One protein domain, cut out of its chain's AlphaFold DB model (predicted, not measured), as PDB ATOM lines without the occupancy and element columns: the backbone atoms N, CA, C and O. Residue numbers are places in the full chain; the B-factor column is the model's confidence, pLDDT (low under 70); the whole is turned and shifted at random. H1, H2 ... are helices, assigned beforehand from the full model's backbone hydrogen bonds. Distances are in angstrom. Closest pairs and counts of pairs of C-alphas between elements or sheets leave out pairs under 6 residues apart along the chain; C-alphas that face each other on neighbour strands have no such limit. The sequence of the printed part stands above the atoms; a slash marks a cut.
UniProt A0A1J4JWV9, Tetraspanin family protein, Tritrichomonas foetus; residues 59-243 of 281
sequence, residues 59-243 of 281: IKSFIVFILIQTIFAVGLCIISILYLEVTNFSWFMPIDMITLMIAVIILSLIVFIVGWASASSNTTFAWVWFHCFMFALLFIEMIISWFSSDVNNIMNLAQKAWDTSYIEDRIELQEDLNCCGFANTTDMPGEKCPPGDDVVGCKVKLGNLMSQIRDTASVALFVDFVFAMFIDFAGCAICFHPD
ATOM      1  N   ILE A  59     -23.081 -14.748  75.918       93.62
ATOM      2  CA  ILE A  59     -23.747 -13.867  74.946       93.62
ATOM      3  C   ILE A  59     -22.772 -12.817  74.402       93.62
ATOM      4  O   ILE A  59     -22.663 -12.642  73.187       93.62
ATOM      5  N   LYS A  60     -22.018 -12.140  75.278       95.25
ATOM      6  CA  LYS A  60     -21.019 -11.147  74.848       95.25
ATOM      7  C   LYS A  60     -19.934 -11.784  73.987       95.25
ATOM      8  O   LYS A  60     -19.563 -11.218  72.962       95.25
ATOM      9  N   SER A  61     -19.450 -12.962  74.374       95.19
ATOM     10  CA  SER A  61     -18.450 -13.696  73.601       95.19
ATOM     11  C   SER A  61     -18.994 -14.115  72.237       95.19
ATOM     12  O   SER A  61     -18.291 -13.960  71.244       95.19
ATOM     13  N   PHE A  62     -20.238 -14.596  72.169       96.38
ATOM     14  CA  PHE A  62     -20.905 -14.953  70.918       96.38
ATOM     15  C   PHE A  62     -21.000 -13.753  69.965       96.38
ATOM     16  O   PHE A  62     -20.603 -13.858  68.806       96.38
ATOM     17  N   ILE A  63     -21.429 -12.591  70.470       97.00
ATOM     18  CA  ILE A  63     -21.508 -11.345  69.689       97.00
ATOM     19  C   ILE A  63     -20.124 -10.914  69.172       97.00
ATOM     20  O   ILE A  63     -19.989 -10.464  68.034       97.00
ATOM     21  N   VAL A  64     -19.074 -11.064  69.981       97.25
ATOM     22  CA  VAL A  64     -17.703 -10.760  69.545       97.25
ATOM     23  C   VAL A  64     -17.247 -11.730  68.452       97.25
ATOM     24  O   VAL A  64     -16.675 -11.287  67.457       97.25
ATOM     25  N   PHE A  65     -17.526 -13.028  68.589       96.44
ATOM     26  CA  PHE A  65     -17.142 -14.022  67.584       96.44
ATOM     27  C   PHE A  65     -17.857 -13.813  66.250       96.44
ATOM     28  O   PHE A  65     -17.190 -13.804  65.219       96.44
ATOM     29  N   ILE A  66     -19.172 -13.577  66.253       96.75
ATOM     30  CA  ILE A  66     -19.915 -13.324  65.010       96.75
ATOM     31  C   ILE A  66     -19.461 -12.022  64.333       96.75
ATOM     32  O   ILE A  66     -19.374 -11.964  63.108       96.75
ATOM     33  N   LEU A  67     -19.098 -10.995  65.112       97.12
ATOM     34  CA  LEU A  67     -18.539  -9.752  64.579       97.12
ATOM     35  C   LEU A  67     -17.178  -9.991  63.912       97.12
ATOM     36  O   LEU A  67     -16.969  -9.546  62.785       97.12
ATOM     37  N   ILE A  68     -16.267 -10.702  64.586       95.75
ATOM     38  CA  ILE A  68     -14.948 -11.049  64.039       95.75
ATOM     39  C   ILE A  68     -15.117 -11.857  62.750       95.75
ATOM     40  O   ILE A  68     -14.561 -11.471  61.725       95.75
ATOM     41  N   GLN A  69     -15.931 -12.914  62.783       94.19
ATOM     42  CA  GLN A  69     -16.248 -13.754  61.628       94.19
ATOM     43  C   GLN A  69     -16.742 -12.919  60.440       94.19
ATOM     44  O   GLN A  69     -16.227 -13.041  59.332       94.19
ATOM     45  N   THR A  70     -17.687 -12.005  60.680       95.62
ATOM     46  CA  THR A  70     -18.254 -11.142  59.632       95.62
ATOM     47  C   THR A  70     -17.204 -10.202  59.041       95.62
ATOM     48  O   THR A  70     -17.138 -10.044  57.824       95.62
ATOM     49  N   ILE A  71     -16.355  -9.592  59.876       96.19
ATOM     50  CA  ILE A  71     -15.271  -8.713  59.409       96.19
ATOM     51  C   ILE A  71     -14.277  -9.494  58.545       96.19
ATOM     52  O   ILE A  71     -13.872  -8.994  57.496       96.19
ATOM     53  N   PHE A  72     -13.901 -10.707  58.956       93.19
ATOM     54  CA  PHE A  72     -13.005 -11.560  58.175       93.19
ATOM     55  C   PHE A  72     -13.638 -11.977  56.846       93.19
ATOM     56  O   PHE A  72     -13.012 -11.776  55.807       93.19
ATOM     57  N   ALA A  73     -14.879 -12.467  56.851       91.75
ATOM     58  CA  ALA A  73     -15.587 -12.874  55.638       91.75
ATOM     59  C   ALA A  73     -15.720 -11.714  54.634       91.75
ATOM     60  O   ALA A  73     -15.341 -11.843  53.467       91.75
ATOM     61  N   VAL A  74     -16.177 -10.542  55.092       94.69
ATOM     62  CA  VAL A  74     -16.307  -9.342  54.249       94.69
ATOM     63  C   VAL A  74     -14.939  -8.851  53.771       94.69
ATOM     64  O   VAL A  74     -14.785  -8.527  52.595       94.69
ATOM     65  N   GLY A  75     -13.936  -8.823  54.650       94.12
ATOM     66  CA  GLY A  75     -12.579  -8.403  54.307       94.12
ATOM     67  C   GLY A  75     -11.945  -9.287  53.235       94.12
ATOM     68  O   GLY A  75     -11.387  -8.766  52.269       94.12
ATOM     69  N   LEU A  76     -12.086 -10.608  53.359       91.12
ATOM     70  CA  LEU A  76     -11.616 -11.562  52.356       91.12
ATOM     71  C   LEU A  76     -12.348 -11.377  51.025       91.12
ATOM     72  O   LEU A  76     -11.685 -11.282  49.996       91.12
ATOM     73  N   CYS A  77     -13.676 -11.221  51.037       91.88
ATOM     74  CA  CYS A  77     -14.446 -10.977  49.813       91.88
ATOM     75  C   CYS A  77     -14.022  -9.677  49.110       91.88
ATOM     76  O   CYS A  77     -13.853  -9.672  47.892       91.88
ATOM     77  N   ILE A  78     -13.801  -8.585  49.852       93.44
ATOM     78  CA  ILE A  78     -13.333  -7.310  49.282       93.44
ATOM     79  C   ILE A  78     -11.942  -7.473  48.663       93.44
ATOM     80  O   ILE A  78     -11.729  -7.042  47.533       93.44
ATOM     81  N   ILE A  79     -11.004  -8.112  49.370       91.81
ATOM     82  CA  ILE A  79      -9.653  -8.364  48.845       91.81
ATOM     83  C   ILE A  79      -9.727  -9.214  47.570       91.81
ATOM     84  O   ILE A  79      -9.044  -8.904  46.595       91.81
ATOM     85  N   SER A  80     -10.573 -10.247  47.548       89.19
ATOM     86  CA  SER A  80     -10.788 -11.077  46.362       89.19
ATOM     87  C   SER A  80     -11.365 -10.281  45.192       89.19
ATOM     88  O   SER A  80     -10.868 -10.426  44.080       89.19
ATOM     89  N   ILE A  81     -12.356  -9.415  45.424       89.19
ATOM     90  CA  ILE A  81     -12.924  -8.550  44.378       89.19
ATOM     91  C   ILE A  81     -11.853  -7.606  43.819       89.19
ATOM     92  O   ILE A  81     -11.689  -7.544  42.606       89.19
ATOM     93  N   LEU A  82     -11.082  -6.936  44.682       90.38
ATOM     94  CA  LEU A  82     -10.004  -6.037  44.250       90.38
ATOM     95  C   LEU A  82      -8.938  -6.778  43.433       90.38
ATOM     96  O   LEU A  82      -8.442  -6.257  42.439       90.38
ATOM     97  N   TYR A  83      -8.592  -8.004  43.832       86.56
ATOM     98  CA  TYR A  83      -7.639  -8.820  43.087       86.56
ATOM     99  C   TYR A  83      -8.187  -9.228  41.713       86.56
ATOM    100  O   TYR A  83      -7.458  -9.171  40.726       86.56
ATOM    101  N   LEU A  84      -9.471  -9.595  41.636       83.00
ATOM    102  CA  LEU A  84     -10.146  -9.943  40.381       83.00
ATOM    103  C   LEU A  84     -10.290  -8.743  39.436       83.00
ATOM    104  O   LEU A  84     -10.178  -8.917  38.226       83.00
ATOM    105  N   GLU A  85     -10.513  -7.542  39.973       85.56
ATOM    106  CA  GLU A  85     -10.609  -6.308  39.187       85.56
ATOM    107  C   GLU A  85      -9.259  -5.931  38.564       85.56
ATOM    108  O   GLU A  85      -9.198  -5.592  37.388       85.56
ATOM    109  N   VAL A  86      -8.161  -6.062  39.316       83.81
ATOM    110  CA  VAL A  86      -6.809  -5.747  38.816       83.81
ATOM    111  C   VAL A  86      -6.334  -6.727  37.740       83.81
ATOM    112  O   VAL A  86      -5.494  -6.372  36.923       83.81
ATOM    113  N   THR A  87      -6.846  -7.955  37.745       77.38
ATOM    114  CA  THR A  87      -6.388  -9.043  36.866       77.38
ATOM    115  C   THR A  87      -7.297  -9.281  35.659       77.38
ATOM    116  O   THR A  87      -7.091 -10.252  34.938       77.38
ATOM    117  N   ASN A  88      -8.338  -8.456  35.468       72.69
ATOM    118  CA  ASN A  88      -9.317  -8.552  34.376       72.69
ATOM    119  C   ASN A  88      -9.878  -9.973  34.129       72.69
ATOM    120  O   ASN A  88     -10.391 -10.273  33.057       72.69
ATOM    121  N   PHE A  89      -9.880 -10.864  35.131       70.62
ATOM    122  CA  PHE A  89     -10.350 -12.251  34.976       70.62
ATOM    123  C   PHE A  89     -11.871 -12.373  34.766       70.62
ATOM    124  O   PHE A  89     -12.370 -13.467  34.488       70.62
ATOM    125  N   SER A  90     -12.622 -11.281  34.919       67.94
ATOM    126  CA  SER A  90     -14.088 -11.265  34.902       67.94
ATOM    127  C   SER A  90     -14.698 -11.701  33.567       67.94
ATOM    128  O   SER A  90     -15.785 -12.271  33.573       67.94
ATOM    129  N   TRP A  91     -14.003 -11.516  32.439       70.19
ATOM    130  CA  TRP A  91     -14.491 -11.964  31.127       70.19
ATOM    131  C   TRP A  91     -14.290 -13.471  30.888       70.19
ATOM    132  O   TRP A  91     -14.989 -14.072  30.073       70.19
ATOM    133  N   PHE A  92     -13.350 -14.094  31.604       65.50
ATOM    134  CA  PHE A  92     -12.918 -15.469  31.353       65.50
ATOM    135  C   PHE A  92     -13.799 -16.525  32.033       65.50
ATOM    136  O   PHE A  92     -13.833 -17.683  31.607       65.50
ATOM    137  N   MET A  93     -14.512 -16.156  33.103       66.12
ATOM    138  CA  MET A  93     -15.363 -17.091  33.839       66.12
ATOM    139  C   MET A  93     -16.842 -16.979  33.438       66.12
ATOM    140  O   MET A  93     -17.405 -15.890  33.450       66.12
ATOM    141  N   PRO A  94     -17.518 -18.108  33.142       59.53
ATOM    142  CA  PRO A  94     -18.923 -18.119  32.720       59.53
ATOM    143  C   PRO A  94     -19.911 -17.784  33.849       59.53
ATOM    144  O   PRO A  94     -21.090 -17.560  33.587       59.53
ATOM    145  N   ILE A  95     -19.449 -17.797  35.102       73.69
ATOM    146  CA  ILE A  95     -20.224 -17.427  36.286       73.69
ATOM    147  C   ILE A  95     -19.653 -16.112  36.802       73.69
ATOM    148  O   ILE A  95     -18.443 -16.003  37.005       73.69
ATOM    149  N   ASP A  96     -20.528 -15.138  37.046       83.38
ATOM    150  CA  ASP A  96     -20.152 -13.853  37.622       83.38
ATOM    151  C   ASP A  96     -19.715 -14.030  39.086       83.38
ATOM    152  O   ASP A  96     -20.515 -13.989  40.029       83.38
ATOM    153  N   MET A  97     -18.415 -14.268  39.266       81.94
ATOM    154  CA  MET A  97     -17.788 -14.428  40.576       81.94
ATOM    155  C   MET A  97     -17.932 -13.167  41.428       81.94
ATOM    156  O   MET A  97     -17.999 -13.279  42.649       81.94
ATOM    157  N   ILE A  98     -18.036 -11.984  40.814       87.12
ATOM    158  CA  ILE A  98     -18.260 -10.731  41.542       87.12
ATOM    159  C   ILE A  98     -19.654 -10.765  42.170       87.12
ATOM    160  O   ILE A  98     -19.788 -10.540  43.374       87.12
ATOM    161  N   THR A  99     -20.680 -11.138  41.399       90.38
ATOM    162  CA  THR A  99     -22.040 -11.316  41.932       90.38
ATOM    163  C   THR A  99     -22.088 -12.373  43.039       90.38
ATOM    164  O   THR A  99     -22.763 -12.165  44.050       90.38
ATOM    165  N   LEU A 100     -21.337 -13.474  42.907       87.62
ATOM    166  CA  LEU A 100     -21.234 -14.482  43.968       87.62
ATOM    167  C   LEU A 100     -20.633 -13.886  45.250       87.62
ATOM    168  O   LEU A 100     -21.207 -14.058  46.326       87.62
ATOM    169  N   MET A 101     -19.518 -13.158  45.154       89.44
ATOM    170  CA  MET A 101     -18.874 -12.527  46.316       89.44
ATOM    171  C   MET A 101     -19.789 -11.488  46.977       89.44
ATOM    172  O   MET A 101     -19.882 -11.434  48.203       89.44
ATOM    173  N   ILE A 102     -20.536 -10.710  46.185       91.88
ATOM    174  CA  ILE A 102     -21.546  -9.772  46.698       91.88
ATOM    175  C   ILE A 102     -22.646 -10.520  47.463       91.88
ATOM    176  O   ILE A 102     -23.038 -10.089  48.551       91.88
ATOM    177  N   ALA A 103     -23.124 -11.653  46.943       92.12
ATOM    178  CA  ALA A 103     -24.122 -12.470  47.627       92.12
ATOM    179  C   ALA A 103     -23.605 -13.004  48.976       92.12
ATOM    180  O   ALA A 103     -24.336 -12.951  49.968       92.12
ATOM    181  N   VAL A 104     -22.342 -13.443  49.044       91.12
ATOM    182  CA  VAL A 104     -21.693 -13.891  50.293       91.12
ATOM    183  C   VAL A 104     -21.572 -12.746  51.304       91.12
ATOM    184  O   VAL A 104     -21.868 -12.940  52.486       91.12
ATOM    185  N   ILE A 105     -21.216 -11.535  50.860       94.75
ATOM    186  CA  ILE A 105     -21.173 -10.340  51.720       94.75
ATOM    187  C   ILE A 105     -22.558 -10.052  52.312       94.75
ATOM    188  O   ILE A 105     -22.689  -9.895  53.527       94.75
ATOM    189  N   ILE A 106     -23.600 -10.012  51.477       96.00
ATOM    190  CA  ILE A 106     -24.973  -9.740  51.931       96.00
ATOM    191  C   ILE A 106     -25.433 -10.813  52.925       96.00
ATOM    192  O   ILE A 106     -25.984 -10.479  53.974       96.00
ATOM    193  N   LEU A 107     -25.175 -12.090  52.631       93.88
ATOM    194  CA  LEU A 107     -25.546 -13.195  53.512       93.88
ATOM    195  C   LEU A 107     -24.821 -13.109  54.864       93.88
ATOM    196  O   LEU A 107     -25.455 -13.278  55.904       93.88
ATOM    197  N   SER A 108     -23.532 -12.762  54.860       94.94
ATOM    198  CA  SER A 108     -22.732 -12.570  56.079       94.94
ATOM    199  C   SER A 108     -23.286 -11.438  56.953       94.94
ATOM    200  O   SER A 108     -23.381 -11.575  58.172       94.94
ATOM    201  N   LEU A 109     -23.728 -10.336  56.338       97.31
ATOM    202  CA  LEU A 109     -24.375  -9.231  57.053       97.31
ATOM    203  C   LEU A 109     -25.738  -9.629  57.634       97.31
ATOM    204  O   LEU A 109     -26.064  -9.230  58.753       97.31
ATOM    205  N   ILE A 110     -26.529 -10.427  56.910       96.69
ATOM    206  CA  ILE A 110     -27.801 -10.959  57.422       96.69
ATOM    207  C   ILE A 110     -27.544 -11.844  58.643       96.69
ATOM    208  O   ILE A 110     -28.191 -11.654  59.673       96.69
ATOM    209  N   VAL A 111     -26.575 -12.760  58.560       96.38
ATOM    210  CA  VAL A 111     -26.175 -13.626  59.680       96.38
ATOM    211  C   VAL A 111     -25.752 -12.793  60.889       96.38
ATOM    212  O   VAL A 111     -26.214 -13.065  61.997       96.38
ATOM    213  N   PHE A 112     -24.961 -11.737  60.688       97.69
ATOM    214  CA  PHE A 112     -24.576 -10.817  61.758       97.69
ATOM    215  C   PHE A 112     -25.787 -10.155  62.430       97.69
ATOM    216  O   PHE A 112     -25.919 -10.209  63.654       97.69
ATOM    217  N   ILE A 113     -26.689  -9.557  61.645       97.88
ATOM    218  CA  ILE A 113     -27.866  -8.845  62.168       97.88
ATOM    219  C   ILE A 113     -28.798  -9.811  62.908       97.88
ATOM    220  O   ILE A 113     -29.235  -9.514  64.021       97.88
ATOM    221  N   VAL A 114     -29.087 -10.972  62.316       97.19
ATOM    222  CA  VAL A 114     -29.972 -11.982  62.913       97.19
ATOM    223  C   VAL A 114     -29.327 -12.597  64.154       97.19
ATOM    224  O   VAL A 114     -30.008 -12.762  65.164       97.19
ATOM    225  N   GLY A 115     -28.024 -12.881  64.133       96.88
ATOM    226  CA  GLY A 115     -27.294 -13.396  65.292       96.88
ATOM    227  C   GLY A 115     -27.255 -12.394  66.446       96.88
ATOM    228  O   GLY A 115     -27.568 -12.754  67.580       96.88
ATOM    229  N   TRP A 116     -26.982 -11.117  66.161       97.56
ATOM    230  CA  TRP A 116     -27.058 -10.043  67.155       97.56
ATOM    231  C   TRP A 116     -28.473  -9.912  67.735       97.56
ATOM    232  O   TRP A 116     -28.647  -9.852  68.953       97.56
ATOM    233  N   ALA A 117     -29.500  -9.884  66.880       96.50
ATOM    234  CA  ALA A 117     -30.893  -9.770  67.309       96.50
ATOM    235  C   ALA A 117     -31.347 -10.981  68.144       96.50
ATOM    236  O   ALA A 117     -32.067 -10.816  69.132       96.50
ATOM    237  N   SER A 118     -30.897 -12.188  67.793       95.88
ATOM    238  CA  SER A 118     -31.172 -13.419  68.547       95.88
ATOM    239  C   SER A 118     -30.531 -13.372  69.930       95.88
ATOM    240  O   SER A 118     -31.201 -13.621  70.931       95.88
ATOM    241  N   ALA A 119     -29.269 -12.940  69.996       94.62
ATOM    242  CA  ALA A 119     -28.534 -12.760  71.240       94.62
ATOM    243  C   ALA A 119     -29.150 -11.677  72.148       94.62
ATOM    244  O   ALA A 119     -29.197 -11.853  73.362       94.62
ATOM    245  N   SER A 120     -29.648 -10.577  71.570       93.56
ATOM    246  CA  SER A 120     -30.236  -9.466  72.331       93.56
ATOM    247  C   SER A 120     -31.673  -9.721  72.787       93.56
ATOM    248  O   SER A 120     -32.050  -9.253  73.855       93.56
ATOM    249  N   SER A 121     -32.493 -10.384  71.968       92.62
ATOM    250  CA  SER A 121     -33.907 -10.635  72.291       92.62
ATOM    251  C   SER A 121     -34.113 -11.912  73.103       92.62
ATOM    252  O   SER A 121     -35.148 -12.065  73.743       92.62
ATOM    253  N   ASN A 122     -33.151 -12.838  73.042       88.00
ATOM    254  CA  ASN A 122     -33.221 -14.175  73.624       88.00
ATOM    255  C   ASN A 122     -34.512 -14.951  73.265       88.00
ATOM    256  O   ASN A 122     -34.996 -15.784  74.029       88.00
ATOM    257  N   THR A 123     -35.095 -14.678  72.094       90.50
ATOM    258  CA  THR A 123     -36.308 -15.365  71.632       90.50
ATOM    259  C   THR A 123     -35.947 -16.614  70.830       90.50
ATOM    260  O   THR A 123     -35.161 -16.551  69.885       90.50
ATOM    261  N   THR A 124     -36.556 -17.761  71.149       90.62
ATOM    262  CA  THR A 124     -36.324 -19.031  70.426       90.62
ATOM    263  C   THR A 124     -36.600 -18.902  68.926       90.62
ATOM    264  O   THR A 124     -35.899 -19.489  68.109       90.62
ATOM    265  N   PHE A 125     -37.594 -18.091  68.547       92.00
ATOM    266  CA  PHE A 125     -37.924 -17.845  67.145       92.00
ATOM    267  C   PHE A 125     -36.768 -17.198  66.368       92.00
ATOM    268  O   PHE A 125     -36.497 -17.610  65.243       92.00
ATOM    269  N   ALA A 126     -36.062 -16.226  66.956       93.75
ATOM    270  CA  ALA A 126     -34.922 -15.582  66.307       93.75
ATOM    271  C   ALA A 126     -33.750 -16.562  66.114       93.75
ATOM    272  O   ALA A 126     -33.177 -16.626  65.025       93.75
ATOM    273  N   TRP A 127     -33.477 -17.407  67.116       95.44
ATOM    274  CA  TRP A 127     -32.450 -18.451  67.030       95.44
ATOM    275  C   TRP A 127     -32.707 -19.459  65.903       95.44
ATOM    276  O   TRP A 127     -31.776 -19.838  65.198       95.44
ATOM    277  N   VAL A 128     -33.962 -19.850  65.659       96.06
ATOM    278  CA  VAL A 128     -34.301 -20.740  64.529       96.06
ATOM    279  C   VAL A 128     -33.919 -20.111  63.185       96.06
ATOM    280  O   VAL A 128     -33.353 -20.791  62.327       96.06
ATOM    281  N   TRP A 129     -34.183 -18.815  63.000       96.62
ATOM    282  CA  TRP A 129     -33.764 -18.105  61.788       96.62
ATOM    283  C   TRP A 129     -32.249 -18.005  61.677       96.62
ATOM    284  O   TRP A 129     -31.713 -18.234  60.596       96.62
ATOM    285  N   PHE A 130     -31.564 -17.721  62.785       96.88
ATOM    286  CA  PHE A 130     -30.106 -17.715  62.834       96.88
ATOM    287  C   PHE A 130     -29.521 -19.049  62.338       96.88
ATOM    288  O   PHE A 130     -28.738 -19.048  61.390       96.88
ATOM    289  N   HIS A 131     -29.971 -20.180  62.889       96.75
ATOM    290  CA  HIS A 131     -29.513 -21.513  62.479       96.75
ATOM    291  C   HIS A 131     -29.847 -21.831  61.017       96.75
ATOM    292  O   HIS A 131     -29.037 -22.421  60.305       96.75
ATOM    293  N   CYS A 132     -31.015 -21.404  60.534       97.00
ATOM    294  CA  CYS A 132     -31.399 -21.578  59.134       97.00
ATOM    295  C   CYS A 132     -30.437 -20.843  58.183       97.00
ATOM    296  O   CYS A 132     -29.957 -21.429  57.210       97.00
ATOM    297  N   PHE A 133     -30.104 -19.581  58.480       96.12
ATOM    298  CA  PHE A 133     -29.156 -18.809  57.671       96.12
ATOM    299  C   PHE A 133     -27.720 -19.330  57.789       96.12
ATOM    300  O   PHE A 133     -27.027 -19.395  56.775       96.12
ATOM    301  N   MET A 134     -27.289 -19.758  58.979       95.31
ATOM    302  CA  MET A 134     -25.981 -20.396  59.177       95.31
ATOM    303  C   MET A 134     -25.853 -21.688  58.368       95.31
ATOM    304  O   MET A 134     -24.862 -21.885  57.669       95.31
ATOM    305  N   PHE A 135     -26.877 -22.542  58.389       95.81
ATOM    306  CA  PHE A 135     -26.893 -23.760  57.584       95.81
ATOM    307  C   PHE A 135     -26.846 -23.455  56.081       95.81
ATOM    308  O   PHE A 135     -26.106 -24.107  55.344       95.81
ATOM    309  N   ALA A 136     -27.595 -22.447  55.621       94.38
ATOM    310  CA  ALA A 136     -27.553 -22.014  54.227       94.38
ATOM    311  C   ALA A 136     -26.152 -21.522  53.819       94.38
ATOM    312  O   ALA A 136     -25.679 -21.875  52.739       94.38
ATOM    313  N   LEU A 137     -25.475 -20.766  54.688       92.25
ATOM    314  CA  LEU A 137     -24.106 -20.296  54.472       92.25
ATOM    315  C   LEU A 137     -23.132 -21.479  54.345       92.25
ATOM    316  O   LEU A 137     -22.453 -21.597  53.325       92.25
ATOM    317  N   LEU A 138     -23.144 -22.409  55.306       93.38
ATOM    318  CA  LEU A 138     -22.304 -23.616  55.284       93.38
ATOM    319  C   LEU A 138     -22.563 -24.490  54.046       93.38
ATOM    320  O   LEU A 138     -21.648 -25.088  53.475       93.38
ATOM    321  N   PHE A 139     -23.820 -24.576  53.607       93.88
ATOM    322  CA  PHE A 139     -24.185 -25.322  52.407       93.88
ATOM    323  C   PHE A 139     -23.626 -24.673  51.133       93.88
ATOM    324  O   PHE A 139     -23.105 -25.373  50.263       93.88
ATOM    325  N   ILE A 140     -23.688 -23.342  51.031       90.75
ATOM    326  CA  ILE A 140     -23.103 -22.590  49.914       90.75
ATOM    327  C   ILE A 140     -21.577 -22.751  49.895       90.75
ATOM    328  O   ILE A 140     -21.018 -23.034  48.834       90.75
ATOM    329  N   GLU A 141     -20.905 -22.653  51.044       90.44
ATOM    330  CA  GLU A 141     -19.459 -22.902  51.155       90.44
ATOM    331  C   GLU A 141     -19.074 -24.297  50.668       90.44
ATOM    332  O   GLU A 141     -18.118 -24.454  49.906       90.44
ATOM    333  N   MET A 142     -19.842 -25.316  51.053       91.69
ATOM    334  CA  MET A 142     -19.612 -26.689  50.610       91.69
ATOM    335  C   MET A 142     -19.762 -26.830  49.090       91.69
ATOM    336  O   MET A 142     -18.958 -27.519  48.461       91.69
ATOM    337  N   ILE A 143     -20.739 -26.150  48.481       90.62
ATOM    338  CA  ILE A 143     -20.906 -26.119  47.021       90.62
ATOM    339  C   ILE A 143     -19.706 -25.441  46.346       90.62
ATOM    340  O   ILE A 143     -19.155 -25.984  45.387       90.62
ATOM    341  N   ILE A 144     -19.273 -24.280  46.842       86.88
ATOM    342  CA  ILE A 144     -18.125 -23.542  46.288       86.88
ATOM    343  C   ILE A 144     -16.837 -24.361  46.432       86.88
ATOM    344  O   ILE A 144     -16.046 -24.456  45.491       86.88
ATOM    345  N   SER A 145     -16.642 -25.004  47.582       89.81
ATOM    346  CA  SER A 145     -15.520 -25.908  47.838       89.81
ATOM    347  C   SER A 145     -15.523 -27.090  46.862       89.81
ATOM    348  O   SER A 145     -14.509 -27.388  46.229       89.81
ATOM    349  N   TRP A 146     -16.689 -27.703  46.633       89.19
ATOM    350  CA  TRP A 146     -16.839 -28.776  45.651       89.19
ATOM    351  C   TRP A 146     -16.468 -28.308  44.239       89.19
ATOM    352  O   TRP A 146     -15.649 -28.948  43.576       89.19
ATOM    353  N   PHE A 147     -17.016 -27.180  43.781       85.94
ATOM    354  CA  PHE A 147     -16.736 -26.658  42.439       85.94
ATOM    355  C   PHE A 147     -15.279 -26.226  42.253       85.94
ATOM    356  O   PHE A 147     -14.701 -26.484  41.199       85.94
ATOM    357  N   SER A 148     -14.668 -25.614  43.268       85.44
ATOM    358  CA  SER A 148     -13.265 -25.177  43.207       85.44
ATOM    359  C   SER A 148     -12.264 -26.336  43.253       85.44
ATOM    360  O   SER A 148     -11.121 -26.182  42.815       85.44
ATOM    361  N   SER A 149     -12.677 -27.516  43.729       88.38
ATOM    362  CA  SER A 149     -11.805 -28.692  43.795       88.38
ATOM    363  C   SER A 149     -11.481 -29.310  42.422       88.38
ATOM    364  O   SER A 149     -10.401 -29.888  42.251       88.38
ATOM    365  N   ASP A 150     -12.352 -29.146  41.417       91.00
ATOM    366  CA  ASP A 150     -12.189 -29.733  40.079       91.00
ATOM    367  C   ASP A 150     -11.427 -28.805  39.116       91.00
ATOM    368  O   ASP A 150     -11.979 -28.170  38.211       91.00
ATOM    369  N   VAL A 151     -10.104 -28.762  39.291       88.75
ATOM    370  CA  VAL A 151      -9.193 -27.976  38.441       88.75
ATOM    371  C   VAL A 151      -9.279 -28.399  36.972       88.75
ATOM    372  O   VAL A 151      -9.125 -27.565  36.083       88.75
ATOM    373  N   ASN A 152      -9.553 -29.674  36.684       91.56
ATOM    374  CA  ASN A 152      -9.611 -30.164  35.306       91.56
ATOM    375  C   ASN A 152     -10.816 -29.589  34.564       91.56
ATOM    376  O   ASN A 152     -10.689 -29.168  33.412       91.56
ATOM    377  N   ASN A 153     -11.974 -29.535  35.222       90.31
ATOM    378  CA  ASN A 153     -13.154 -28.913  34.642       90.31
ATOM    379  C   ASN A 153     -12.936 -27.410  34.405       90.31
ATOM    380  O   ASN A 153     -13.269 -26.910  33.330       90.31
ATOM    381  N   ILE A 154     -12.281 -26.717  35.345       88.00
ATOM    382  CA  ILE A 154     -11.891 -25.309  35.174       88.00
ATOM    383  C   ILE A 154     -10.965 -25.145  33.963       88.00
ATOM    384  O   ILE A 154     -11.195 -24.262  33.143       88.00
ATOM    385  N   MET A 155      -9.972 -26.022  33.777       93.12
ATOM    386  CA  MET A 155      -9.078 -25.970  32.609       93.12
ATOM    387  C   MET A 155      -9.800 -26.242  31.282       93.12
ATOM    388  O   MET A 155      -9.442 -25.668  30.256       93.12
ATOM    389  N   ASN A 156     -10.822 -27.096  31.279       93.56
ATOM    390  CA  ASN A 156     -11.628 -27.346  30.083       93.56
ATOM    391  C   ASN A 156     -12.523 -26.148  29.738       93.56
ATOM    392  O   ASN A 156     -12.702 -25.833  28.562       93.56
ATOM    393  N   LEU A 157     -13.083 -25.475  30.748       90.94
ATOM    394  CA  LEU A 157     -13.819 -24.222  30.563       90.94
ATOM    395  C   LEU A 157     -12.890 -23.111  30.075       90.94
ATOM    396  O   LEU A 157     -13.235 -22.413  29.128       90.94
ATOM    397  N   ALA A 158     -11.696 -23.027  30.656       92.00
ATOM    398  CA  ALA A 158     -10.639 -22.115  30.253       92.00
ATOM    399  C   ALA A 158     -10.252 -22.296  28.780       92.00
ATOM    400  O   ALA A 158     -10.117 -21.316  28.055       92.00
ATOM    401  N   GLN A 159     -10.135 -23.546  28.317       95.25
ATOM    402  CA  GLN A 159      -9.865 -23.833  26.909       95.25
ATOM    403  C   GLN A 159     -11.010 -23.360  26.009       95.25
ATOM    404  O   GLN A 159     -10.768 -22.683  25.022       95.25
ATOM    405  N   LYS A 160     -12.265 -23.647  26.372       94.44
ATOM    406  CA  LYS A 160     -13.420 -23.179  25.589       94.44
ATOM    407  C   LYS A 160     -13.495 -21.654  25.530       94.44
ATOM    408  O   LYS A 160     -13.756 -21.115  24.463       94.44
ATOM    409  N   ALA A 161     -13.265 -20.985  26.661       92.44
ATOM    410  CA  ALA A 161     -13.235 -19.529  26.739       92.44
ATOM    411  C   ALA A 161     -12.136 -18.969  25.829       92.44
ATOM    412  O   ALA A 161     -12.420 -18.090  25.019       92.44
ATOM    413  N   TRP A 162     -10.933 -19.553  25.884       95.00
ATOM    414  CA  TRP A 162      -9.822 -19.220  24.995       95.00
ATOM    415  C   TRP A 162     -10.187 -19.392  23.519       95.00
ATOM    416  O   TRP A 162      -9.987 -18.477  22.726       95.00
ATOM    417  N   ASP A 163     -10.778 -20.527  23.143       95.56
ATOM    418  CA  ASP A 163     -11.151 -20.827  21.756       95.56
ATOM    419  C   ASP A 163     -12.162 -19.807  21.199       95.56
ATOM    420  O   ASP A 163     -12.123 -19.482  20.011       95.56
ATOM    421  N   THR A 164     -13.036 -19.268  22.057       94.81
ATOM    422  CA  THR A 164     -14.071 -18.285  21.684       94.81
ATOM    423  C   THR A 164     -13.682 -16.819  21.876       94.81
ATOM    424  O   THR A 164     -14.429 -15.950  21.430       94.81
ATOM    425  N   SER A 165     -12.565 -16.533  22.547       93.81
ATOM    426  CA  SER A 165     -12.169 -15.163  22.888       93.81
ATOM    427  C   SER A 165     -11.666 -14.378  21.679       93.81
ATOM    428  O   SER A 165     -11.190 -14.960  20.696       93.81
ATOM    429  N   TYR A 166     -11.710 -13.049  21.774       95.00
ATOM    430  CA  TYR A 166     -11.096 -12.190  20.769       95.00
ATOM    431  C   TYR A 166      -9.566 -12.216  20.892       95.00
ATOM    432  O   TYR A 166      -9.003 -12.711  21.874       95.00
ATOM    433  N   ILE A 167      -8.878 -11.736  19.855       95.25
ATOM    434  CA  ILE A 167      -7.410 -11.725  19.815       95.25
ATOM    435  C   ILE A 167      -6.866 -10.776  20.885       95.25
ATOM    436  O   ILE A 167      -5.892 -11.114  21.555       95.25
ATOM    437  N   GLU A 168      -7.525  -9.637  21.076       93.31
ATOM    438  CA  GLU A 168      -7.197  -8.621  22.072       93.31
ATOM    439  C   GLU A 168      -7.181  -9.216  23.488       93.31
ATOM    440  O   GLU A 168      -6.188  -9.072  24.200       93.31
ATOM    441  N   ASP A 169      -8.210  -9.992  23.842       91.69
ATOM    442  CA  ASP A 169      -8.320 -10.635  25.158       91.69
ATOM    443  C   ASP A 169      -7.200 -11.669  25.392       91.69
ATOM    444  O   ASP A 169      -6.688 -11.837  26.501       91.69
ATOM    445  N   ARG A 170      -6.785 -12.379  24.331       93.44
ATOM    446  CA  ARG A 170      -5.670 -13.342  24.402       93.44
ATOM    447  C   ARG A 170      -4.336 -12.640  24.590       93.44
ATOM    448  O   ARG A 170      -3.476 -13.180  25.280       93.44
ATOM    449  N   ILE A 171      -4.143 -11.481  23.957       93.62
ATOM    450  CA  ILE A 171      -2.920 -10.684  24.103       93.62
ATOM    451  C   ILE A 171      -2.776 -10.241  25.556       93.62
ATOM    452  O   ILE A 171      -1.733 -10.498  26.152       93.62
ATOM    453  N   GLU A 172      -3.831  -9.674  26.137       90.50
ATOM    454  CA  GLU A 172      -3.835  -9.237  27.535       90.50
ATOM    455  C   GLU A 172      -3.505 -10.398  28.487       90.50
ATOM    456  O   GLU A 172      -2.563 -10.316  29.277       90.50
ATOM    457  N   LEU A 173      -4.174 -11.546  28.327       90.25
ATOM    458  CA  LEU A 173      -3.918 -12.713  29.177       90.25
ATOM    459  C   LEU A 173      -2.488 -13.266  29.019       90.25
ATOM    460  O   LEU A 173      -1.897 -13.773  29.977       90.25
ATOM    461  N   GLN A 174      -1.928 -13.208  27.806       93.62
ATOM    462  CA  GLN A 174      -0.548 -13.623  27.539       93.62
ATOM    463  C   GLN A 174       0.474 -12.704  28.202       93.62
ATOM    464  O   GLN A 174       1.494 -13.200  28.688       93.62
ATOM    465  N   GLU A 175       0.218 -11.396  28.201       91.44
ATOM    466  CA  GLU A 175       1.067 -10.399  28.850       91.44
ATOM    467  C   GLU A 175       1.030 -10.572  30.375       91.44
ATOM    468  O   GLU A 175       2.091 -10.680  30.997       91.44
ATOM    469  N   ASP A 176      -0.161 -10.740  30.955       88.81
ATOM    470  CA  ASP A 176      -0.347 -10.903  32.401       88.81
ATOM    471  C   ASP A 176       0.269 -12.197  32.948       88.81
ATOM    472  O   ASP A 176       0.916 -12.211  34.002       88.81
ATOM    473  N   LEU A 177       0.098 -13.315  32.234       91.44
ATOM    474  CA  LEU A 177       0.612 -14.623  32.657       91.44
ATOM    475  C   LEU A 177       2.026 -14.921  32.137       91.44
ATOM    476  O   LEU A 177       2.603 -15.960  32.496       91.44
ATOM    477  N   ASN A 178       2.582 -14.036  31.304       93.12
ATOM    478  CA  ASN A 178       3.845 -14.213  30.589       93.12
ATOM    479  C   ASN A 178       3.926 -15.595  29.903       93.12
ATOM    480  O   ASN A 178       4.774 -16.440  30.224       93.12
ATOM    481  N   CYS A 179       2.969 -15.852  29.010       95.44
ATOM    482  CA  CYS A 179       2.790 -17.115  28.289       95.44
ATOM    483  C   CYS A 179       2.450 -16.884  26.805       95.44
ATOM    484  O   CYS A 179       2.322 -15.748  26.350       95.44
ATOM    485  N   CYS A 180       2.346 -17.958  26.020       97.00
ATOM    486  CA  CYS A 180       2.053 -17.879  24.586       97.00
ATOM    487  C   CYS A 180       1.241 -19.080  24.119       97.00
ATOM    488  O   CYS A 180       1.667 -20.219  24.321       97.00
ATOM    489  N   GLY A 181       0.103 -18.801  23.476       96.75
ATOM    490  CA  GLY A 181      -0.877 -19.809  23.075       96.75
ATOM    491  C   GLY A 181      -1.439 -20.604  24.260       96.75
ATOM    492  O   GLY A 181      -0.963 -20.504  25.394       96.75
ATOM    493  N   PHE A 182      -2.487 -21.395  24.031       96.62
ATOM    494  CA  PHE A 182      -3.149 -22.090  25.138       96.62
ATOM    495  C   PHE A 182      -2.381 -23.339  25.578       96.62
ATOM    496  O   PHE A 182      -1.788 -23.359  26.662       96.62
ATOM    497  N   ALA A 183      -2.361 -24.392  24.753       97.12
ATOM    498  CA  ALA A 183      -1.643 -25.624  25.084       97.12
ATOM    499  C   ALA A 183      -0.125 -25.503  24.866       97.12
ATOM    500  O   ALA A 183       0.658 -26.073  25.627       97.12
ATOM    501  N   ASN A 184       0.287 -24.775  23.828       96.19
ATOM    502  CA  ASN A 184       1.677 -24.533  23.446       96.19
ATOM    503  C   ASN A 184       1.794 -23.195  22.697       96.19
ATOM    504  O   ASN A 184       0.788 -22.557  22.407       96.19
ATOM    505  N   THR A 185       3.014 -22.806  22.331       95.38
ATOM    506  CA  THR A 185       3.298 -21.516  21.685       95.38
ATOM    507  C   THR A 185       2.685 -21.338  20.293       95.38
ATOM    508  O   THR A 185       2.602 -20.215  19.803       95.38
ATOM    509  N   THR A 186       2.239 -22.415  19.641       95.25
ATOM    510  CA  THR A 186       1.628 -22.363  18.303       95.25
ATOM    511  C   THR A 186       0.107 -22.535  18.332       95.25
ATOM    512  O   THR A 186      -0.526 -22.493  17.279       95.25
ATOM    513  N   ASP A 187      -0.484 -22.754  19.505       96.06
ATOM    514  CA  ASP A 187      -1.909 -23.032  19.683       96.06
ATOM    515  C   ASP A 187      -2.710 -21.737  19.868       96.06
ATOM    516  O   ASP A 187      -2.853 -21.233  20.985       96.06
ATOM    517  N   MET A 188      -3.189 -21.189  18.746       95.06
ATOM    518  CA  MET A 188      -4.000 -19.964  18.667       95.06
ATOM    519  C   MET A 188      -3.472 -18.805  19.534       95.06
ATOM    520  O   MET A 188      -4.200 -18.306  20.399       95.06
ATOM    521  N   PRO A 189      -2.213 -18.369  19.337       95.81
ATOM    522  CA  PRO A 189      -1.688 -17.206  20.042       95.81
ATOM    523  C   PRO A 189      -2.441 -15.933  19.622       95.81
ATOM    524  O   PRO A 189      -3.000 -15.886  18.527       95.81
ATOM    525  N   GLY A 190      -2.427 -14.908  20.477       90.88
ATOM    526  CA  GLY A 190      -2.991 -13.585  20.188       90.88
ATOM    527  C   GLY A 190      -2.368 -12.945  18.941       90.88
ATOM    528  O   GLY A 190      -2.929 -13.027  17.856       90.88
ATOM    529  N   GLU A 191      -1.191 -12.323  19.058       84.50
ATOM    530  CA  GLU A 191      -0.519 -11.759  17.869       84.50
ATOM    531  C   GLU A 191       1.010 -11.651  18.003       84.50
ATOM    532  O   GLU A 191       1.734 -11.820  17.020       84.50
ATOM    533  N   LYS A 192       1.538 -11.462  19.222       86.38
ATOM    534  CA  LYS A 192       2.975 -11.577  19.516       86.38
ATOM    535  C   LYS A 192       3.196 -12.235  20.862       86.38
ATOM    536  O   LYS A 192       2.668 -11.800  21.876       86.38
ATOM    537  N   CYS A 193       3.999 -13.286  20.855       91.88
ATOM    538  CA  CYS A 193       4.420 -13.926  22.085       91.88
ATOM    539  C   CYS A 193       5.566 -13.137  22.725       91.88
ATOM    540  O   CYS A 193       6.405 -12.601  21.990       91.88
ATOM    541  N   PRO A 194       5.601 -13.038  24.065       87.94
ATOM    542  CA  PRO A 194       6.666 -12.331  24.758       87.94
ATOM    543  C   PRO A 194       8.032 -12.917  24.361       87.94
ATOM    544  O   PRO A 194       8.150 -14.128  24.168       87.94
ATOM    545  N   PRO A 195       9.069 -12.084  24.180       86.50
ATOM    546  CA  PRO A 195      10.383 -12.568  23.782       86.50
ATOM    547  C   PRO A 195      11.017 -13.374  24.925       86.50
ATOM    548  O   PRO A 195      11.290 -12.837  25.995       86.50
ATOM    549  N   GLY A 196      11.272 -14.661  24.692       81.50
ATOM    550  CA  GLY A 196      11.971 -15.535  25.630       81.50
ATOM    551  C   GLY A 196      12.037 -16.976  25.125       81.50
ATOM    552  O   GLY A 196      11.085 -17.466  24.524       81.50
ATOM    553  N   ASP A 197      13.151 -17.659  25.378       77.38
ATOM    554  CA  ASP A 197      13.332 -19.062  24.970       77.38
ATOM    555  C   ASP A 197      12.518 -20.040  25.849       77.38
ATOM    556  O   ASP A 197      12.239 -21.163  25.436       77.38
ATOM    557  N   ASP A 198      12.062 -19.588  27.025       83.12
ATOM    558  CA  ASP A 198      11.345 -20.393  28.028       83.12
ATOM    559  C   ASP A 198       9.823 -20.149  28.048       83.12
ATOM    560  O   ASP A 198       9.144 -20.395  29.053       83.12
ATOM    561  N   VAL A 199       9.252 -19.625  26.958       90.62
ATOM    562  CA  VAL A 199       7.814 -19.329  26.916       90.62
ATOM    563  C   VAL A 199       7.013 -20.625  26.785       90.62
ATOM    564  O   VAL A 199       7.111 -21.361  25.804       90.62
ATOM    565  N   VAL A 200       6.185 -20.893  27.794       96.19
ATOM    566  CA  VAL A 200       5.289 -22.054  27.863       96.19
ATOM    567  C   VAL A 200       3.849 -21.670  27.516       96.19
ATOM    568  O   VAL A 200       3.465 -20.502  27.597       96.19
ATOM    569  N   GLY A 201       3.036 -22.672  27.172       96.31
ATOM    570  CA  GLY A 201       1.599 -22.492  26.966       96.31
ATOM    571  C   GLY A 201       0.894 -21.967  28.220       96.31
ATOM    572  O   GLY A 201       1.203 -22.383  29.346       96.31
ATOM    573  N   CYS A 202      -0.080 -21.080  28.026       95.62
ATOM    574  CA  CYS A 202      -0.849 -20.456  29.100       95.62
ATOM    575  C   CYS A 202      -1.576 -21.478  29.979       95.62
ATOM    576  O   CYS A 202      -1.702 -21.262  31.182       95.62
ATOM    577  N   LYS A 203      -1.941 -22.648  29.439       96.38
ATOM    578  CA  LYS A 203      -2.521 -23.765  30.200       96.38
ATOM    579  C   LYS A 203      -1.656 -24.195  31.387       96.38
ATOM    580  O   LYS A 203      -2.189 -24.508  32.447       96.38
ATOM    581  N   VAL A 204      -0.329 -24.209  31.239       96.00
ATOM    582  CA  VAL A 204       0.587 -24.622  32.320       96.00
ATOM    583  C   VAL A 204       0.637 -23.557  33.415       96.00
ATOM    584  O   VAL A 204       0.533 -23.879  34.598       96.00
ATOM    585  N   LYS A 205       0.766 -22.282  33.027       94.19
ATOM    586  CA  LYS A 205       0.790 -21.150  33.967       94.19
ATOM    587  C   LYS A 205      -0.532 -21.028  34.718       94.19
ATOM    588  O   LYS A 205      -0.527 -20.970  35.945       94.19
ATOM    589  N   LEU A 206      -1.643 -21.086  33.990       92.75
ATOM    590  CA  LEU A 206      -2.988 -21.044  34.544       92.75
ATOM    591  C   LEU A 206      -3.259 -22.256  35.442       92.75
ATOM    592  O   LEU A 206      -3.803 -22.098  36.527       92.75
ATOM    593  N   GLY A 207      -2.821 -23.457  35.049       93.75
ATOM    594  CA  GLY A 207      -2.922 -24.667  35.868       93.75
ATOM    595  C   GLY A 207      -2.186 -24.554  37.203       93.75
ATOM    596  O   GLY A 207      -2.737 -24.914  38.247       93.75
ATOM    597  N   ASN A 208      -0.969 -24.006  37.188       93.31
ATOM    598  CA  ASN A 208      -0.193 -23.759  38.403       93.31
ATOM    599  C   ASN A 208      -0.855 -22.696  39.291       93.31
ATOM    600  O   ASN A 208      -0.977 -22.912  40.496       93.31
ATOM    601  N   LEU A 209      -1.323 -21.592  38.701       90.19
ATOM    602  CA  LEU A 209      -2.032 -20.530  39.418       90.19
ATOM    603  C   LEU A 209      -3.317 -21.062  40.068       90.19
ATOM    604  O   LEU A 209      -3.518 -20.898  41.267       90.19
ATOM    605  N   MET A 210      -4.151 -21.773  39.307       88.88
ATOM    606  CA  MET A 210      -5.395 -22.363  39.812       88.88
ATOM    607  C   MET A 210      -5.140 -23.413  40.891       88.88
ATOM    608  O   MET A 210      -5.898 -23.488  41.852       88.88
ATOM    609  N   SER A 211      -4.056 -24.189  40.787       91.19
ATOM    610  CA  SER A 211      -3.674 -25.137  41.841       91.19
ATOM    611  C   SER A 211      -3.287 -24.415  43.137       91.19
ATOM    612  O   SER A 211      -3.748 -24.804  44.205       91.19
ATOM    613  N   GLN A 212      -2.513 -23.325  43.054       89.44
ATOM    614  CA  GLN A 212      -2.154 -22.510  44.223       89.44
ATOM    615  C   GLN A 212      -3.374 -21.840  44.865       89.44
ATOM    616  O   GLN A 212      -3.503 -21.840  46.094       89.44
ATOM    617  N   ILE A 213      -4.276 -21.297  44.041       85.81
ATOM    618  CA  ILE A 213      -5.534 -20.703  44.505       85.81
ATOM    619  C   ILE A 213      -6.388 -21.770  45.186       85.81
ATOM    620  O   ILE A 213      -6.829 -21.541  46.306       85.81
ATOM    621  N   ARG A 214      -6.574 -22.942  44.567       89.38
ATOM    622  CA  ARG A 214      -7.331 -24.057  45.154       89.38
ATOM    623  C   ARG A 214      -6.763 -24.461  46.507       89.38
ATOM    624  O   ARG A 214      -7.517 -24.573  47.467       89.38
ATOM    625  N   ASP A 215      -5.457 -24.686  46.594       90.06
ATOM    626  CA  ASP A 215      -4.837 -25.171  47.827       90.06
ATOM    627  C   ASP A 215      -4.997 -24.129  48.948       90.06
ATOM    628  O   ASP A 215      -5.435 -24.465  50.049       90.06
ATOM    629  N   THR A 216      -4.775 -22.848  48.644       88.56
ATOM    630  CA  THR A 216      -4.958 -21.746  49.604       88.56
ATOM    631  C   THR A 216      -6.426 -21.573  50.010       88.56
ATOM    632  O   THR A 216      -6.732 -21.488  51.200       88.56
ATOM    633  N   ALA A 217      -7.342 -21.564  49.039       88.06
ATOM    634  CA  ALA A 217      -8.776 -21.421  49.270       88.06
ATOM    635  C   ALA A 217      -9.337 -22.603  50.068       88.06
ATOM    636  O   ALA A 217     -10.139 -22.395  50.968       88.06
ATOM    637  N   SER A 218      -8.880 -23.830  49.805       89.81
ATOM    638  CA  SER A 218      -9.337 -25.022  50.529       89.81
ATOM    639  C   SER A 218      -8.996 -24.965  52.019       89.81
ATOM    640  O   SER A 218      -9.831 -25.307  52.855       89.81
ATOM    641  N   VAL A 219      -7.802 -24.469  52.366       91.38
ATOM    642  CA  VAL A 219      -7.393 -24.275  53.762       91.38
ATOM    643  C   VAL A 219      -8.212 -23.162  54.408       91.38
ATOM    644  O   VAL A 219      -8.691 -23.339  55.527       91.38
ATOM    645  N   ALA A 220      -8.402 -22.041  53.709       90.19
ATOM    646  CA  ALA A 220      -9.199 -20.927  54.212       90.19
ATOM    647  C   ALA A 220     -10.657 -21.343  54.471       90.19
ATOM    648  O   ALA A 220     -11.139 -21.165  55.586       90.19
ATOM    649  N   LEU A 221     -11.311 -21.982  53.495       90.00
ATOM    650  CA  LEU A 221     -12.685 -22.483  53.605       90.00
ATOM    651  C   LEU A 221     -12.829 -23.533  54.709       90.00
ATOM    652  O   LEU A 221     -13.839 -23.562  55.400       90.00
ATOM    653  N   PHE A 222     -11.828 -24.391  54.911       92.06
ATOM    654  CA  PHE A 222     -11.865 -25.357  56.007       92.06
ATOM    655  C   PHE A 222     -11.837 -24.674  57.380       92.06
ATOM    656  O   PHE A 222     -12.593 -25.052  58.274       92.06
ATOM    657  N   VAL A 223     -10.969 -23.675  57.555       92.69
ATOM    658  CA  VAL A 223     -10.905 -22.900  58.800       92.69
ATOM    659  C   VAL A 223     -12.224 -22.164  59.028       92.69
ATOM    660  O   VAL A 223     -12.779 -22.254  60.122       92.69
ATOM    661  N   ASP A 224     -12.741 -21.510  57.991       92.88
ATOM    662  CA  ASP A 224     -14.009 -20.778  58.010       92.88
ATOM    663  C   ASP A 224     -15.180 -21.678  58.429       92.88
ATOM    664  O   ASP A 224     -15.869 -21.401  59.412       92.88
ATOM    665  N   PHE A 225     -15.293 -22.849  57.798       93.50
ATOM    666  CA  PHE A 225     -16.292 -23.869  58.108       93.50
ATOM    667  C   PHE A 225     -16.247 -24.318  59.577       93.50
ATOM    668  O   PHE A 225     -17.285 -24.451  60.229       93.50
ATOM    669  N   VAL A 226     -15.047 -24.541  60.132       95.31
ATOM    670  CA  VAL A 226     -14.879 -24.931  61.544       95.31
ATOM    671  C   VAL A 226     -15.334 -23.811  62.483       95.31
ATOM    672  O   VAL A 226     -16.008 -24.086  63.479       95.31
ATOM    673  N   PHE A 227     -15.002 -22.554  62.175       95.25
ATOM    674  CA  PHE A 227     -15.443 -21.406  62.970       95.25
ATOM    675  C   PHE A 227     -16.954 -21.190  62.878       95.25
ATOM    676  O   PHE A 227     -17.605 -21.016  63.911       95.25
ATOM    677  N   ALA A 228     -17.529 -21.267  61.682       94.25
ATOM    678  CA  ALA A 228     -18.964 -21.150  61.471       94.25
ATOM    679  C   ALA A 228     -19.735 -22.258  62.211       94.25
ATOM    680  O   ALA A 228     -20.697 -21.962  62.922       94.25
ATOM    681  N   MET A 229     -19.263 -23.509  62.158       95.94
ATOM    682  CA  MET A 229     -19.836 -24.617  62.933       95.94
ATOM    683  C   MET A 229     -19.732 -24.380  64.448       95.94
ATOM    684  O   MET A 229     -20.684 -24.638  65.185       95.94
ATOM    685  N   PHE A 230     -18.595 -23.872  64.931       96.56
ATOM    686  CA  PHE A 230     -18.426 -23.534  66.345       96.56
ATOM    687  C   PHE A 230     -19.420 -22.456  66.799       96.56
ATOM    688  O   PHE A 230     -20.040 -22.598  67.855       96.56
ATOM    689  N   ILE A 231     -19.601 -21.400  66.001       96.25
ATOM    690  CA  ILE A 231     -20.562 -20.325  66.280       96.25
ATOM    691  C   ILE A 231     -21.994 -20.877  66.277       96.25
ATOM    692  O   ILE A 231     -22.777 -20.539  67.166       96.25
ATOM    693  N   ASP A 232     -22.330 -21.755  65.332       96.88
ATOM    694  CA  ASP A 232     -23.651 -22.381  65.247       96.88
ATOM    695  C   ASP A 232     -23.966 -23.233  66.491       96.88
ATOM    696  O   ASP A 232     -25.021 -23.080  67.114       96.88
ATOM    697  N   PHE A 233     -23.013 -24.054  66.945       96.25
ATOM    698  CA  PHE A 233     -23.160 -24.818  68.187       96.25
ATOM    699  C   PHE A 233     -23.221 -23.941  69.438       96.25
ATOM    700  O   PHE A 233     -24.006 -24.234  70.344       96.25
ATOM    701  N   ALA A 234     -22.445 -22.856  69.498       95.44
ATOM    702  CA  ALA A 234     -22.547 -21.887  70.586       95.44
ATOM    703  C   ALA A 234     -23.944 -21.244  70.621       95.44
ATOM    704  O   ALA A 234     -24.543 -21.135  71.692       95.44
ATOM    705  N   GLY A 235     -24.500 -20.901  69.455       94.62
ATOM    706  CA  GLY A 235     -25.876 -20.421  69.330       94.62
ATOM    707  C   GLY A 235     -26.904 -21.447  69.809       94.62
ATOM    708  O   GLY A 235     -27.795 -21.102  70.582       94.62
ATOM    709  N   CYS A 236     -26.730 -22.726  69.453       95.00
ATOM    710  CA  CYS A 236     -27.601 -23.806  69.922       95.00
ATOM    711  C   CYS A 236     -27.562 -23.927  71.451       95.00
ATOM    712  O   CYS A 236     -28.607 -24.048  72.090       95.00
ATOM    713  N   ALA A 237     -26.368 -23.874  72.050       93.19
ATOM    714  CA  ALA A 237     -26.204 -23.944  73.499       93.19
ATOM    715  C   ALA A 237     -26.922 -22.783  74.209       93.19
ATOM    716  O   ALA A 237     -27.615 -23.011  75.200       93.19
ATOM    717  N   ILE A 238     -26.833 -21.561  73.671       91.81
ATOM    718  CA  ILE A 238     -27.572 -20.402  74.197       91.81
ATOM    719  C   ILE A 238     -29.088 -20.605  74.023       91.81
ATOM    720  O   ILE A 238     -29.851 -20.348  74.953       91.81
ATOM    721  N   CYS A 239     -29.527 -21.125  72.874       92.19
ATOM    722  CA  CYS A 239     -30.939 -21.370  72.580       92.19
ATOM    723  C   CYS A 239     -31.577 -22.434  73.495       92.19
ATOM    724  O   CYS A 239     -32.747 -22.295  73.853       92.19
ATOM    725  N   PHE A 240     -30.850 -23.497  73.865       88.25
ATOM    726  CA  PHE A 240     -31.356 -24.571  74.740       88.25
ATOM    727  C   PHE A 240     -31.342 -24.224  76.230       88.25
ATOM    728  O   PHE A 240     -32.000 -24.905  77.018       88.25
ATOM    729  N   HIS A 241     -30.661 -23.144  76.605       81.56
ATOM    730  CA  HIS A 241     -30.746 -22.538  77.927       81.56
ATOM    731  C   HIS A 241     -31.478 -21.188  77.844       81.56
ATOM    732  O   HIS A 241     -30.895 -20.150  78.194       81.56
ATOM    733  N   PRO A 242     -32.757 -21.165  77.387       67.31
ATOM    734  CA  PRO A 242     -33.552 -19.954  77.517       67.31
ATOM    735  C   PRO A 242     -33.586 -19.601  79.003       67.31
ATOM    736  O   PRO A 242     -33.501 -20.503  79.842       67.31
ATOM    737  N   ASP A 243     -33.656 -18.307  79.333       61.69
ATOM    738  CA  ASP A 243     -33.810 -17.896  80.726       61.69
ATOM    739  C   ASP A 243     -35.020 -18.639  81.273       61.69
ATOM    740  O   ASP A 243     -36.166 -18.335  80.936       61.69
TER     741      ASP A 243
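Overview. This is residues 59 to 243 of the 281 residues of the protein "Tetraspanin family protein" of Tritrichomonas foetus (UniProt A0A1J4JWV9). Four long helices, H1, H2, H3 and H6, make a rod-like up-and-down bundle, each running against the one before it; at one end H4, H5 and the loop of residues 178 to 201 form a small head round the beginning of H6. The printed part has 185 residues with six named helices, H1 to H6 in order, and is all helix. It is loose, with a radius of gyration of the C-alphas of 21.3 A, spanning 72 by 24 by 22 A.

Along the chain. H6, residues 202 to 240, is 55.1 A long, from C-alpha 202 at (-0.849, -20.456, 29.100) to C-alpha 240 at (-31.356, -24.571, 74.740). H1 is residues 59 to 86, 40.7 A; H2 97 to 121, 35.8 A; H3 124 to 149, 37.5 A; H4 151 to 164; H5 167 to 177.

Arrangement. The hub H6 touches H3 at 18 degrees, a shallow tilt, opposite ways; the closest C-alphas, Thr 124 and Cys 239, are 6.3 A apart. H2 forms helical hairpins with H1 and H3. H5 touches H6 about perpendicular, at 74 degrees, closest at C-alphas 177 and 205, 6.7 A. In all six helices every O i to N i+4 pair is within hydrogen-bond range.

Size, cuts and confidence. The printed part has no cut. The H5 to H6 link is long. Residues 90, 92 to 94 and 242 to 243 have pLDDT under 70.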